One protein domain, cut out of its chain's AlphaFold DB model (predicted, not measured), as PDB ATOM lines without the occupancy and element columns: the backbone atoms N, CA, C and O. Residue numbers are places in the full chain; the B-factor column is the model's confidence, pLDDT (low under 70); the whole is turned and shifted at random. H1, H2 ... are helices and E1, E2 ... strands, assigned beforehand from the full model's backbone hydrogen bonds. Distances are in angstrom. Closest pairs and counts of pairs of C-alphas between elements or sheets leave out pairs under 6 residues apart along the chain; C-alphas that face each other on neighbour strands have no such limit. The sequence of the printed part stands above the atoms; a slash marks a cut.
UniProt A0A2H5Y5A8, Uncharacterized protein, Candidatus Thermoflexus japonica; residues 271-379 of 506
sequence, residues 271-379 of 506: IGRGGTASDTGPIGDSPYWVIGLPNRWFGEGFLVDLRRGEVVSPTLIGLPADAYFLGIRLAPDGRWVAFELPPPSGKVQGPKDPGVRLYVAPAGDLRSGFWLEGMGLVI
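This is residues 271 to 379 of the 506 residues of an uncharacterized protein of Candidatus Thermoflexus japonica (UniProt A0A2H5Y5A8). Little regular structure: a twisted four-strand sheet, E3 E4 E5 E6, with the small hairpin E1 E2 beyond its edge strand E3, and much loop. The 109 printed residues include seven named strands and one helix, in the order E1 E2 H1 E3 E4 E5 E6 E7. The sheet is a meander, each strand the antiparallel neighbour of the one before; the class is mostly strand, with 35 residues in named elements. The whole is compact, radius of gyration of the C-alphas 13.0 A, spanning 38 by 32 by 26 A.

E3 is residues 327 to 330, E4 336 to 341, 16.4 A long, E5 357 to 362, 16.9 A, E6 370 to 373, E7 375 to 377, E1 288 to 291, E2 302 to 305, H1 314 to 317. C-alpha 288 is at (171.556, 178.563, 47.878), C-alpha 377 at (179.184, 172.867, 66.804).

Within hydrogen-bond range are N 339 and O 359 of E4 and E5, 2.8 A, and N 289 and O 304 of E1 and E2, 2.9 A. H1, too short for an O i to N i+4 pair, is not on the sheet.

The printed part has no cut; E4 to E5 is a long link. Residues 271 to 279 are among those with pLDDT under 70.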
ATOM      1  N   ILE A 271     193.089 174.995  51.292       47.03
ATOM      2  CA  ILE A 271     194.063 174.541  52.275       47.03
ATOM      3  C   ILE A 271     193.896 173.030  52.330       47.03
ATOM      4  O   ILE A 271     193.008 172.501  52.995       47.03
ATOM      5  N   GLY A 272     194.760 172.334  51.595       40.06
ATOM      6  CA  GLY A 272     194.966 170.901  51.719       40.06
ATOM      7  C   GLY A 272     195.496 170.577  53.113       40.06
ATOM      8  O   GLY A 272     196.687 170.363  53.306       40.06
ATOM      9  N   ARG A 273     194.613 170.540  54.109       33.34
ATOM     10  CA  ARG A 273     194.858 169.857  55.374       33.34
ATOM     11  C   ARG A 273     193.750 168.854  55.598       33.34
ATOM     12  O   ARG A 273     192.619 169.231  55.872       33.34
ATOM     13  N   GLY A 274     194.124 167.579  55.471       38.59
ATOM     14  CA  GLY A 274     193.653 166.480  56.316       38.59
ATOM     15  C   GLY A 274     192.168 166.468  56.639       38.59
ATOM     16  O   GLY A 274     191.833 166.202  57.777       38.59
ATOM     17  N   GLY A 275     191.334 166.751  55.640       39.00
ATOM     18  CA  GLY A 275     189.889 166.947  55.647       39.00
ATOM     19  C   GLY A 275     189.142 167.237  56.962       39.00
ATOM     20  O   GLY A 275     189.255 166.601  58.007       39.00
ATOM     21  N   THR A 276     188.158 168.084  56.797       43.72
ATOM     22  CA  THR A 276     186.792 167.803  57.195       43.72
ATOM     23  C   THR A 276     185.994 168.149  55.940       43.72
ATOM     24  O   THR A 276     186.132 169.247  55.414       43.72
ATOM     25  N   ALA A 277     185.315 167.178  55.320       49.75
ATOM     26  CA  ALA A 277     184.377 167.533  54.259       49.75
ATOM     27  C   ALA A 277     183.193 168.152  54.997       49.75
ATOM     28  O   ALA A 277     182.463 167.438  55.679       49.75
ATOM     29  N   SER A 278     183.105 169.475  54.986       57.34
ATOM     30  CA  SER A 278     181.934 170.212  55.451       57.34
ATOM     31  C   SER A 278     180.733 169.828  54.586       57.34
ATOM     32  O   SER A 278     180.884 169.355  53.453       57.34
ATOM     33  N   ASP A 279     179.533 169.984  55.142       69.19
ATOM     34  CA  ASP A 279     178.307 169.593  54.452       69.19
ATOM     35  C   ASP A 279     178.226 170.337  53.116       69.19
ATOM     36  O   ASP A 279     178.294 171.563  53.067       69.19
ATOM     37  N   THR A 280     178.133 169.591  52.017       73.00
ATOM     38  CA  THR A 280     177.864 170.153  50.692       73.00
ATOM     39  C   THR A 280     176.464 169.732  50.305       73.00
ATOM     40  O   THR A 280     176.169 168.539  50.286       73.00
ATOM     41  N   GLY A 281     175.597 170.690  50.010       73.50
ATOM     42  CA  GLY A 281     174.200 170.386  49.744       73.50
ATOM     43  C   GLY A 281     173.332 171.625  49.548       73.50
ATOM     44  O   GLY A 281     173.776 172.745  49.827       73.50
ATOM     45  N   PRO A 282     172.093 171.423  49.072       75.38
ATOM     46  CA  PRO A 282     171.116 172.490  48.944       75.38
ATOM     47  C   PRO A 282     170.659 172.953  50.325       75.38
ATOM     48  O   PRO A 282     170.428 172.142  51.222       75.38
ATOM     49  N   ILE A 283     170.457 174.255  50.487       82.06
ATOM     50  CA  ILE A 283     169.793 174.792  51.673       82.06
ATOM     51  C   ILE A 283     168.282 174.780  51.414       82.06
ATOM     52  O   ILE A 283     167.715 175.762  50.930       82.06
ATOM     53  N   GLY A 284     167.637 173.653  51.718       79.06
ATOM     54  CA  GLY A 284     166.203 173.429  51.520       79.06
ATOM     55  C   GLY A 284     165.786 173.682  50.070       79.06
ATOM     56  O   GLY A 284     166.517 173.343  49.145       79.06
ATOM     57  N   ASP A 285     164.648 174.349  49.876       74.06
ATOM     58  CA  ASP A 285     164.167 174.754  48.544       74.06
ATOM     59  C   ASP A 285     164.766 176.093  48.058       74.06
ATOM     60  O   ASP A 285     164.325 176.666  47.054       74.06
ATOM     61  N   SER A 286     165.741 176.648  48.788       76.94
ATOM     62  CA  SER A 286     166.373 177.915  48.422       76.94
ATOM     63  C   SER A 286     167.300 177.741  47.206       76.94
ATOM     64  O   SER A 286     167.767 176.637  46.920       76.94
ATOM     65  N   PRO A 287     167.624 178.822  46.470       76.00
ATOM     66  CA  PRO A 287     168.623 178.749  45.404       76.00
ATOM     67  C   PRO A 287     170.056 178.571  45.929       76.00
ATOM     68  O   PRO A 287     170.985 178.467  45.124       76.00
ATOM     69  N   TYR A 288     170.248 178.578  47.252       83.25
ATOM     70  CA  TYR A 288     171.556 178.563  47.878       83.25
ATOM     71  C   TYR A 288     172.047 177.152  48.151       83.25
ATOM     72  O   TYR A 288     171.308 176.271  48.588       83.25
ATOM     73  N   TRP A 289     173.339 176.972  47.929       81.56
ATOM     74  CA  TRP A 289     174.064 175.743  48.192       81.56
ATOM     75  C   TRP A 289     175.230 176.014  49.121       81.56
ATOM     76  O   TRP A 289     175.946 176.998  48.936       81.56
ATOM     77  N   VAL A 290     175.445 175.118  50.081       82.19
ATOM     78  CA  VAL A 290     176.703 175.062  50.824       82.19
ATOM     79  C   VAL A 290     177.704 174.275  49.993       82.19
ATOM     80  O   VAL A 290     177.407 173.167  49.545       82.19
ATOM     81  N   ILE A 291     178.895 174.838  49.810       77.44
ATOM     82  CA  ILE A 291     180.056 174.137  49.272       77.44
ATOM     83  C   ILE A 291     181.069 173.972  50.396       77.44
ATOM     84  O   ILE A 291     181.704 174.930  50.847       77.44
ATOM     85  N   GLY A 292     181.201 172.733  50.855       74.25
ATOM     86  CA  GLY A 292     182.042 172.365  51.976       74.25
ATOM     87  C   GLY A 292     183.507 172.167  51.596       74.25
ATOM     88  O   GLY A 292     184.003 171.039  51.574       74.25
ATOM     89  N   LEU A 293     184.198 173.261  51.272       70.62
ATOM     90  CA  LEU A 293     185.620 173.243  50.932       70.62
ATOM     91  C   LEU A 293     186.434 174.255  51.749       70.62
ATOM     92  O   LEU A 293     186.340 175.465  51.501       70.62
ATOM     93  N   PRO A 294     187.297 173.762  52.658       68.00
ATOM     94  CA  PRO A 294     188.145 174.612  53.469       68.00
ATOM     95  C   PRO A 294     189.060 175.530  52.647       68.00
ATOM     96  O   PRO A 294     189.837 175.078  51.801       68.00
ATOM     97  N   ASN A 295     189.001 176.829  52.922       65.56
ATOM     98  CA  ASN A 295     189.776 177.865  52.252       65.56
ATOM     99  C   ASN A 295     190.074 179.047  53.194       65.56
ATOM    100  O   ASN A 295     189.439 179.241  54.227       65.56
ATOM    101  N   ARG A 296     191.060 179.865  52.821       63.31
ATOM    102  CA  ARG A 296     191.574 180.949  53.674       63.31
ATOM    103  C   ARG A 296     190.636 182.158  53.830       63.31
ATOM    104  O   ARG A 296     190.828 182.907  54.782       63.31
ATOM    105  N   TRP A 297     189.669 182.380  52.936       64.94
ATOM    106  CA  TRP A 297     188.772 183.553  53.004       64.94
ATOM    107  C   TRP A 297     187.453 183.264  53.693       64.94
ATOM    108  O   TRP A 297     186.940 184.131  54.387       64.94
ATOM    109  N   PHE A 298     186.917 182.064  53.501       64.88
ATOM    110  CA  PHE A 298     185.590 181.692  53.977       64.88
ATOM    111  C   PHE A 298     185.632 180.611  55.061       64.88
ATOM    112  O   PHE A 298     184.605 180.315  55.655       64.88
ATOM    113  N   GLY A 299     186.808 180.058  55.372       75.62
ATOM    114  CA  GLY A 299     186.979 179.049  56.411       75.62
ATOM    115  C   GLY A 299     186.588 177.665  55.922       75.62
ATOM    116  O   GLY A 299     187.099 177.252  54.893       75.62
ATOM    117  N   GLU A 300     185.742 176.915  56.627       75.56
ATOM    118  CA  GLU A 300     185.383 175.531  56.270       75.56
ATOM    119  C   GLU A 300     184.571 175.400  54.968       75.56
ATOM    120  O   GLU A 300     184.448 174.292  54.456       75.56
ATOM    121  N   GLY A 301     184.020 176.473  54.398       78.62
ATOM    122  CA  GLY A 301     183.241 176.405  53.158       78.62
ATOM    123  C   GLY A 301     182.686 177.761  52.739       78.62
ATOM    124  O   GLY A 301     183.086 178.782  53.285       78.62
ATOM    125  N   PHE A 302     181.775 177.786  51.770       78.31
ATOM    126  CA  PHE A 302     181.103 179.004  51.301       78.31
ATOM    127  C   PHE A 302     179.708 178.693  50.749       78.31
ATOM    128  O   PHE A 302     179.329 177.531  50.604       78.31
ATOM    129  N   LEU A 303     178.943 179.740  50.438       82.44
ATOM    130  CA  LEU A 303     177.609 179.635  49.853       82.44
ATOM    131  C   LEU A 303     177.612 180.056  48.384       82.44
ATOM    132  O   LEU A 303     178.259 181.039  48.030       82.44
ATOM    133  N   VAL A 304     176.848 179.361  47.544       78.44
ATOM    134  CA  VAL A 304     176.658 179.694  46.121       78.44
ATOM    135  C   VAL A 304     175.176 179.864  45.825       78.44
ATOM    136  O   VAL A 304     174.368 179.053  46.266       78.44
ATOM    137  N   ASP A 305     174.820 180.890  45.059       79.25
ATOM    138  CA  ASP A 305     173.506 181.023  44.430       79.25
ATOM    139  C   ASP A 305     173.545 180.342  43.060       79.25
ATOM    140  O   ASP A 305     174.187 180.832  42.127       79.25
ATOM    141  N   LEU A 306     172.846 179.214  42.920       69.69
ATOM    142  CA  LEU A 306     172.830 178.458  41.666       69.69
ATOM    143  C   LEU A 306     172.113 179.175  40.519       69.69
ATOM    144  O   LEU A 306     172.374 178.859  39.362       69.69
ATOM    145  N   ARG A 307     171.208 180.119  40.799       71.44
ATOM    146  CA  ARG A 307     170.518 180.875  39.740       71.44
ATOM    147  C   ARG A 307     171.450 181.889  39.099       71.44
ATOM    148  O   ARG A 307     171.334 182.160  37.907       71.44
ATOM    149  N   ARG A 308     172.324 182.481  39.912       71.50
ATOM    150  CA  ARG A 308     173.239 183.549  39.494       71.50
ATOM    151  C   ARG A 308     174.622 183.023  39.130       71.50
ATOM    152  O   ARG A 308     175.332 183.691  38.390       71.50
ATOM    153  N   GLY A 309     174.986 181.839  39.620       67.06
ATOM    154  CA  GLY A 309     176.321 181.278  39.435       67.06
ATOM    155  C   GLY A 309     177.389 182.010  40.246       67.06
ATOM    156  O   GLY A 309     178.541 182.081  39.823       67.06
ATOM    157  N   GLU A 310     177.009 182.588  41.389       73.62
ATOM    158  CA  GLU A 310     177.840 183.509  42.171       73.62
ATOM    159  C   GLU A 310     177.961 183.058  43.630       73.62
ATOM    160  O   GLU A 310     177.049 182.448  44.191       73.62
ATOM    161  N   VAL A 311     179.078 183.408  44.272       76.06
ATOM    162  CA  VAL A 311     179.228 183.253  45.726       76.06
ATOM    163  C   VAL A 311     178.341 184.255  46.439       76.06
ATOM    164  O   VAL A 311     178.355 185.450  46.145       76.06
ATOM    165  N   VAL A 312     177.606 183.774  47.430       81.06
ATOM    166  CA  VAL A 312     176.756 184.619  48.257       81.06
ATOM    167  C   VAL A 312     177.622 185.370  49.265       81.06
ATOM    168  O   VAL A 312     178.297 184.761  50.096       81.06
ATOM    169  N   SER A 313     177.579 186.704  49.227       82.25
ATOM    170  CA  SER A 313     178.174 187.527  50.286       82.25
ATOM    171  C   SER A 313     177.490 187.230  51.627       82.25
ATOM    172  O   SER A 313     176.257 187.205  51.667       82.25
ATOM    173  N   PRO A 314     178.228 187.105  52.746       85.00
ATOM    174  CA  PRO A 314     177.618 186.888  54.057       85.00
ATOM    175  C   PRO A 314     176.575 187.952  54.445       85.00
ATOM    176  O   PRO A 314     175.548 187.634  55.043       85.00
ATOM    177  N   THR A 315     176.757 189.207  54.021       86.56
ATOM    178  CA  THR A 315     175.763 190.280  54.247       86.56
ATOM    179  C   THR A 315     174.403 189.985  53.627       86.56
ATOM    180  O   THR A 315     173.367 190.401  54.150       86.56
ATOM    181  N   LEU A 316     174.379 189.231  52.526       84.00
ATOM    182  CA  LEU A 316     173.151 188.889  51.829       84.00
ATOM    183  C   LEU A 316     172.268 187.953  52.662       84.00
ATOM    184  O   LEU A 316     171.048 187.978  52.493       84.00
ATOM    185  N   ILE A 317     172.867 187.219  53.601       85.38
ATOM    186  CA  ILE A 317     172.199 186.312  54.538       85.38
ATOM    187  C   ILE A 317     172.160 186.858  55.975       85.38
ATOM    188  O   ILE A 317     171.883 186.115  56.906       85.38
ATOM    189  N   GLY A 318     172.408 188.158  56.168       85.38
ATOM    190  CA  GLY A 318     172.301 188.810  57.479       85.38
ATOM    191  C   GLY A 318     173.535 188.667  58.376       85.38
ATOM    192  O   GLY A 318     173.471 189.013  59.552       85.38
ATOM    193  N   LEU A 319     174.661 188.194  57.835       88.75
ATOM    194  CA  LEU A 319     175.924 188.061  58.561       88.75
ATOM    195  C   LEU A 319     176.874 189.249  58.303       88.75
ATOM    196  O   LEU A 319     176.719 189.957  57.305       88.75
ATOM    197  N   PRO A 320     177.876 189.486  59.172       84.81
ATOM    198  CA  PRO A 320     178.906 190.504  58.945       84.81
ATOM    199  C   PRO A 320     179.630 190.320  57.604       84.81
ATOM    200  O   PRO A 320     179.850 189.194  57.170       84.81
ATOM    201  N   ALA A 321     180.023 191.413  56.942       80.94
ATOM    202  CA  ALA A 321     180.645 191.355  55.612       80.94
ATOM    203  C   ALA A 321     181.975 190.590  55.573       80.94
ATOM    204  O   ALA A 321     182.328 190.011  54.550       80.94
ATOM    205  N   ASP A 322     182.683 190.585  56.695       74.00
ATOM    206  CA  ASP A 322     183.947 189.908  56.952       74.00
ATOM    207  C   ASP A 322     183.761 188.544  57.641       74.00
ATOM    208  O   ASP A 322     184.719 187.986  58.179       74.00
ATOM    209  N   ALA A 323     182.538 188.000  57.648       79.19
ATOM    210  CA  ALA A 323     182.253 186.711  58.259       79.19
ATOM    211  C   ALA A 323     183.126 185.600  57.660       79.19
ATOM    212  O   ALA A 323     183.086 185.312  56.464       79.19
ATOM    213  N   TYR A 324     183.867 184.949  58.550       79.19
ATOM    214  CA  TYR A 324     184.687 183.780  58.279       79.19
ATOM    215  C   TYR A 324     184.038 182.563  58.943       79.19
ATOM    216  O   TYR A 324     183.764 182.602  60.144       79.19
ATOM    217  N   PHE A 325     183.773 181.487  58.202       82.25
ATOM    218  CA  PHE A 325     183.067 180.327  58.747       82.25
ATOM    219  C   PHE A 325     184.056 179.317  59.332       82.25
ATOM    220  O   PHE A 325     184.702 178.567  58.609       82.25
ATOM    221  N   LEU A 326     184.160 179.250  60.657       79.44
ATOM    222  CA  LEU A 326     184.890 178.177  61.344       79.44
ATOM    223  C   LEU A 326     184.245 176.807  61.110       79.44
ATOM    224  O   LEU A 326     184.937 175.797  61.153       79.44
ATOM    225  N   GLY A 327     182.941 176.785  60.840       80.19
ATOM    226  CA  GLY A 327     182.191 175.594  60.477       80.19
ATOM    227  C   GLY A 327     180.879 175.957  59.793       80.19
ATOM    228  O   GLY A 327     180.254 176.958  60.134       80.19
ATOM    229  N   ILE A 328     180.462 175.146  58.824       82.88
ATOM    230  CA  ILE A 328     179.130 175.234  58.209       82.88
ATOM    231  C   ILE A 328     178.491 173.864  58.282       82.88
ATOM    232  O   ILE A 328     179.125 172.870  57.912       82.88
ATOM    233  N   ARG A 329     177.254 173.810  58.763       83.88
ATOM    234  CA  ARG A 329     176.532 172.559  58.914       83.88
ATOM    235  C   ARG A 329     175.102 172.669  58.438       83.88
ATOM    236  O   ARG A 329     174.378 173.574  58.842       83.88
ATOM    237  N   LEU A 330     174.712 171.722  57.605       82.44
ATOM    238  CA  LEU A 330     173.385 171.630  57.023       82.44
ATOM    239  C   LEU A 330     172.597 170.560  57.784       82.44
ATOM    240  O   LEU A 330     173.126 169.486  58.077       82.44
ATOM    241  N   ALA A 331     171.343 170.844  58.130       83.44
ATOM    242  CA  ALA A 331     170.453 169.813  58.650       83.44
ATOM    243  C   ALA A 331     170.279 168.699  57.602       83.44
ATOM    244  O   ALA A 331     170.286 169.000  56.408       83.44
ATOM    245  N   PRO A 332     170.105 167.422  57.993       78.19
ATOM    246  CA  PRO A 332     169.979 166.315  57.042       78.19
ATOM    247  C   PRO A 332     168.881 166.511  55.990       78.19
ATOM    248  O   PRO A 332     169.009 166.030  54.869       78.19
ATOM    249  N   ASP A 333     167.817 167.234  56.338       77.62
ATOM    250  CA  ASP A 333     166.710 167.556  55.441       77.62
ATOM    251  C   ASP A 333     166.861 168.905  54.707       77.62
ATOM    252  O   ASP A 333     165.957 169.346  53.997       77.62
ATOM    253  N   GLY A 334     167.982 169.596  54.919       80.62
ATOM    254  CA  GLY A 334     168.319 170.881  54.321       80.62
ATOM    255  C   GLY A 334     167.556 172.085  54.875       80.62
ATOM    256  O   GLY A 334     167.880 173.210  54.508       80.62
ATOM    257  N   ARG A 335     166.561 171.916  55.756       86.19
ATOM    258  CA  ARG A 335     165.663 173.017  56.163       86.19
ATOM    259  C   ARG A 335     166.269 173.978  57.178       86.19
ATOM    260  O   ARG A 335     165.680 175.031  57.419       86.19
ATOM    261  N   TRP A 336     167.419 173.643  57.750       89.12
ATOM    262  CA  TRP A 336     168.175 174.492  58.664       89.12
ATOM    263  C   TRP A 336     169.660 174.442  58.338       89.12
ATOM    264  O   TRP A 336     170.173 173.435  57.853       89.12
ATOM    265  N   VAL A 337     170.355 175.532  58.642       89.56
ATOM    266  CA  VAL A 337     171.805 175.643  58.510       89.56
ATOM    267  C   VAL A 337     172.377 176.349  59.734       89.56
ATOM    268  O   VAL A 337     171.755 177.252  60.298       89.56
ATOM    269  N   ALA A 338     173.558 175.921  60.158       90.50
ATOM    270  CA  ALA A 338     174.306 176.512  61.250       90.50
ATOM    271  C   ALA A 338     175.694 176.944  60.764       90.50
ATOM    272  O   ALA A 338     176.401 176.182  60.102       90.50
ATOM    273  N   PHE A 339     176.081 178.167  61.112       88.44
ATOM    274  CA  PHE A 339     177.366 178.771  60.788       88.44
ATOM    275  C   PHE A 339     178.102 179.074  62.091       88.44
ATOM    276  O   PHE A 339     177.613 179.846  62.914       88.44
ATOM    277  N   GLU A 340     179.266 178.473  62.293       88.00
ATOM    278  CA  GLU A 340     180.159 178.789  63.406       88.00
ATOM    279  C   GLU A 340     181.114 179.899  62.964       88.00
ATOM    280  O   GLU A 340     181.798 179.772  61.949       88.00
ATOM    281  N   LEU A 341     181.145 181.004  63.706       86.56
ATOM    282  CA  LEU A 341     181.914 182.205  63.387       86.56
ATOM    283  C   LEU A 341     182.917 182.527  64.502       86.56
ATOM    284  O   LEU A 341     182.656 182.245  65.678       86.56
ATOM    285  N   PRO A 342     184.053 183.168  64.168       83.69
ATOM    286  CA  PRO A 342     184.995 183.637  65.169       83.69
ATOM    287  C   PRO A 342     184.369 184.699  66.091       83.69
ATOM    288  O   PRO A 342     183.342 185.319  65.762       83.69
ATOM    289  N   PRO A 343     185.006 184.954  67.248       81.06
ATOM    290  CA  PRO A 343     184.633 186.072  68.102       81.06
ATOM    291  C   PRO A 343     184.681 187.404  67.336       81.06
ATOM    292  O   PRO A 343     185.475 187.544  66.403       81.06
ATOM    293  N   PRO A 344     183.912 188.427  67.761       75.31
ATOM    294  CA  PRO A 344     183.942 189.763  67.149       75.31
ATOM    295  C   PRO A 344     185.338 190.404  67.097       75.31
ATOM    296  O   PRO A 344     185.600 191.247  66.251       75.31
ATOM    297  N   SER A 345     186.244 190.006  67.997       71.75
ATOM    298  CA  SER A 345     187.641 190.457  68.013       71.75
ATOM    299  C   SER A 345     188.487 189.899  66.856       71.75
ATOM    300  O   SER A 345     189.640 190.301  66.699       71.75
ATOM    301  N   GLY A 346     187.956 188.936  66.092       67.75
ATOM    302  CA  GLY A 346     188.616 188.265  64.970       67.75
ATOM    303  C   GLY A 346     189.730 187.287  65.364       67.75
ATOM    304  O   GLY A 346     190.299 186.630  64.495       67.75
ATOM    305  N   LYS A 347     190.062 187.163  66.655       69.00
ATOM    306  CA  LYS A 347     191.153 186.306  67.146       69.00
ATOM    307  C   LYS A 347     190.601 185.084  67.865       69.00
ATOM    308  O   LYS A 347     190.128 185.207  68.988       69.00
ATOM    309  N   VAL A 348     190.725 183.922  67.228       67.25
ATOM    310  CA  VAL A 348     190.404 182.621  67.829       67.25
ATOM    311  C   VAL A 348     191.589 182.146  68.675       67.25
ATOM    312  O   VAL A 348     192.700 182.009  68.165       67.25
ATOM    313  N   GLN A 349     191.361 181.878  69.959       66.88
ATOM    314  CA  GLN A 349     192.376 181.372  70.899       66.88
ATOM    315  C   GLN A 349     192.585 179.851  70.802       66.88
ATOM    316  O   GLN A 349     193.489 179.296  71.424       66.88
ATOM    317  N   GLY A 350     191.758 179.168  70.012       64.38
ATOM    318  CA  GLY A 350     191.838 177.738  69.740       64.38
ATOM    319  C   GLY A 350     190.464 177.139  69.414       64.38
ATOM    320  O   GLY A 350     189.457 177.840  69.456       64.38
ATOM    321  N   PRO A 351     190.389 175.828  69.134       60.75
ATOM    322  CA  PRO A 351     189.142 175.140  68.776       60.75
ATOM    323  C   PRO A 351     188.085 175.106  69.897       60.75
ATOM    324  O   PRO A 351     186.945 174.742  69.643       60.75
ATOM    325  N   LYS A 352     188.447 175.484  71.131       69.75
ATOM    326  CA  LYS A 352     187.539 175.588  72.287       69.75
ATOM    327  C   LYS A 352     187.350 177.023  72.777       69.75
ATOM    328  O   LYS A 352     186.998 177.230  73.932       69.75
ATOM    329  N   ASP A 353     187.626 178.010  71.930       75.31
ATOM    330  CA  ASP A 353     187.481 179.414  72.302       75.31
ATOM    331  C   ASP A 353     186.015 179.722  72.700       75.31
ATOM    332  O   ASP A 353     185.111 179.531  71.877       75.31
ATOM    333  N   PRO A 354     185.759 180.181  73.943       75.81
ATOM    334  CA  PRO A 354     184.415 180.509  74.430       75.81
ATOM    335  C   PRO A 354     183.828 181.778  73.790       75.81
ATOM    336  O   PRO A 354     182.657 182.095  74.013       75.81
ATOM    337  N   GLY A 355     184.629 182.524  73.027       78.62
ATOM    338  CA  GLY A 355     184.207 183.671  72.230       78.62
ATOM    339  C   GLY A 355     183.617 183.300  70.868       78.62
ATOM    340  O   GLY A 355     183.112 184.182  70.176       78.62
ATOM    341  N   VAL A 356     183.664 182.026  70.470       82.31
ATOM    342  CA  VAL A 356     183.002 181.555  69.248       82.31
ATOM    343  C   VAL A 356     181.487 181.718  69.353       82.31
ATOM    344  O   VAL A 356     180.892 181.609  70.429       82.31
ATOM    345  N   ARG A 357     180.867 181.999  68.206       87.12
ATOM    346  CA  ARG A 357     179.433 182.239  68.087       87.12
ATOM    347  C   ARG A 357     178.846 181.350  67.014       87.12
ATOM    348  O   ARG A 357     179.445 181.180  65.954       87.12
ATOM    349  N   LEU A 358     177.651 180.844  67.270       90.19
ATOM    350  CA  LEU A 358     176.927 180.009  66.329       90.19
ATOM    351  C   LEU A 358     175.679 180.750  65.848       90.19
ATOM    352  O   LEU A 358     174.833 181.130  66.653       90.19
ATOM    353  N   TYR A 359     175.572 180.969  64.542       91.62
ATOM    354  CA  TYR A 359     174.380 181.517  63.902       91.62
ATOM    355  C   TYR A 359     173.576 180.382  63.274       91.62
ATOM    356  O   TYR A 359     174.106 179.636  62.452       91.62
ATOM    357  N   VAL A 360     172.309 180.240  63.655       92.56
ATOM    358  CA  VAL A 360     171.426 179.167  63.177       92.56
ATOM    359  C   VAL A 360     170.247 179.787  62.442       92.56
ATOM    360  O   VAL A 360     169.558 180.640  63.001       92.56
ATOM    361  N   ALA A 361     170.002 179.365  61.202       91.81
ATOM    362  CA  ALA A 361     168.988 179.965  60.341       91.81
ATOM    363  C   ALA A 361     168.134 178.918  59.606       91.81
ATOM    364  O   ALA A 361     168.653 177.866  59.210       91.81
ATOM    365  N   PRO A 362     166.833 179.191  59.392       91.31
ATOM    366  CA  PRO A 362     165.991 178.357  58.551       91.31
ATOM    367  C   PRO A 362     166.315 178.587  57.071       91.31
ATOM    368  O   PRO A 362     166.563 179.708  56.632       91.31
ATOM    369  N   ALA A 363     166.232 177.530  56.270       87.31
ATOM    370  CA  ALA A 363     166.522 177.563  54.837       87.31
ATOM    371  C   ALA A 363     165.644 178.542  54.047       87.31
ATOM    372  O   ALA A 363     166.093 179.137  53.070       87.31
ATOM    373  N   GLY A 364     164.387 178.706  54.475       85.94
ATOM    374  CA  GLY A 364     163.426 179.594  53.819       85.94
ATOM    375  C   GLY A 364     163.741 181.083  53.989       85.94
ATOM    376  O   GLY A 364     163.309 181.881  53.163       85.94
ATOM    377  N   ASP A 365     164.498 181.455  55.025       89.94
ATOM    378  CA  ASP A 365     164.929 182.833  55.260       89.94
ATOM    379  C   ASP A 365     166.217 182.864  56.093       89.94
ATOM    380  O   ASP A 365     166.196 182.945  57.324       89.94
ATOM    381  N   LEU A 366     167.357 182.850  55.399       90.06
ATOM    382  CA  LEU A 366     168.671 182.853  56.038       90.06
ATOM    383  C   LEU A 366     168.952 184.116  56.871       90.06
ATOM    384  O   LEU A 366     169.835 184.078  57.725       90.06
ATOM    385  N   ARG A 367     168.208 185.216  56.670       91.50
ATOM    386  CA  ARG A 367     168.355 186.461  57.448       91.50
ATOM    387  C   ARG A 367     167.620 186.424  58.785       91.50
ATOM    388  O   ARG A 367     167.928 187.228  59.657       91.50
ATOM    389  N   SER A 368     166.660 185.516  58.938       90.62
ATOM    390  CA  SER A 368     165.845 185.366  60.152       90.62
ATOM    391  C   SER A 368     166.494 184.502  61.239       90.62
ATOM    392  O   SER A 368     165.833 184.122  62.207       90.62
ATOM    393  N   GLY A 369     167.769 184.145  61.078       90.75
ATOM    394  CA  GLY A 369     168.473 183.301  62.031       90.75
ATOM    395  C   GLY A 369     168.706 183.976  63.381       90.75
ATOM    396  O   GLY A 369     168.493 185.173  63.576       90.75
ATOM    397  N   PHE A 370     169.171 183.180  64.335       91.38
ATOM    398  CA  PHE A 370     169.441 183.606  65.703       91.38
ATOM    399  C   PHE A 370     170.851 183.203  66.137       91.38
ATOM    400  O   PHE A 370     171.457 182.277  65.591       91.38
ATOM    401  N   TRP A 371     171.367 183.913  67.137       90.12
ATOM    402  CA  TRP A 371     172.713 183.715  67.667       90.12
ATOM    403  C   TRP A 371     172.700 182.887  68.949       90.12
ATOM    404  O   TRP A 371     171.915 183.132  69.864       90.12
ATOM    405  N   LEU A 372     173.632 181.944  69.028       89.94
ATOM    406  CA  LEU A 372     173.974 181.171  70.212       89.94
ATOM    407  C   LEU A 372     175.408 181.535  70.618       89.94
ATOM    408  O   LEU A 372     176.397 181.072  70.048       89.94
ATOM    409  N   GLU A 373     175.505 182.440  71.585       87.56
ATOM    410  CA  GLU A 373     176.761 183.017  72.065       87.56
ATOM    411  C   GLU A 373     177.522 182.039  72.974       87.56
ATOM    412  O   GLU A 373     176.964 181.537  73.949       87.56
ATOM    413  N   GLY A 374     178.810 181.800  72.699       84.69
ATOM    414  CA  GLY A 374     179.640 180.857  73.464       84.69
ATOM    415  C   GLY A 374     179.329 179.384  73.213       84.69
ATOM    416  O   GLY A 374     179.809 178.520  73.949       84.69
ATOM    417  N   MET A 375     178.532 179.102  72.185       87.75
ATOM    418  CA  MET A 375     178.192 177.754  71.759       87.75
ATOM    419  C   MET A 375     178.910 177.430  70.454       87.75
ATOM    420  O   MET A 375     179.012 178.271  69.560       87.75
ATOM    421  N   GLY A 376     179.412 176.204  70.359       85.50
ATOM    422  CA  GLY A 376     180.077 175.681  69.172       85.50
ATOM    423  C   GLY A 376     179.372 174.446  68.633       85.50
ATOM    424  O   GLY A 376     178.639 173.758  69.353       85.50
ATOM    425  N   LEU A 377     179.617 174.138  67.363       82.62
ATOM    426  CA  LEU A 377     179.184 172.867  66.804       82.62
ATOM    427  C   LEU A 377     179.975 171.736  67.460       82.62
ATOM    428  O   LEU A 377     181.184 171.840  67.684       82.62
ATOM    429  N   VAL A 378     179.297 170.626  67.740       73.12
ATOM    430  CA  VAL A 378     179.971 169.410  68.193       73.12
ATOM    431  C   VAL A 378     180.592 168.732  66.973       73.12
ATOM    432  O   VAL A 378     179.878 168.159  66.151       73.12
ATOM    433  N   ILE A 379     181.915 168.829  66.826       63.53
ATOM    434  CA  ILE A 379     182.658 168.270  65.690       63.53
ATOM    435  C   ILE A 379     183.565 167.151  66.209       63.53
ATOM    436  O   ILE A 379     184.661 167.410  66.698       63.53
TER     437      ILE A 379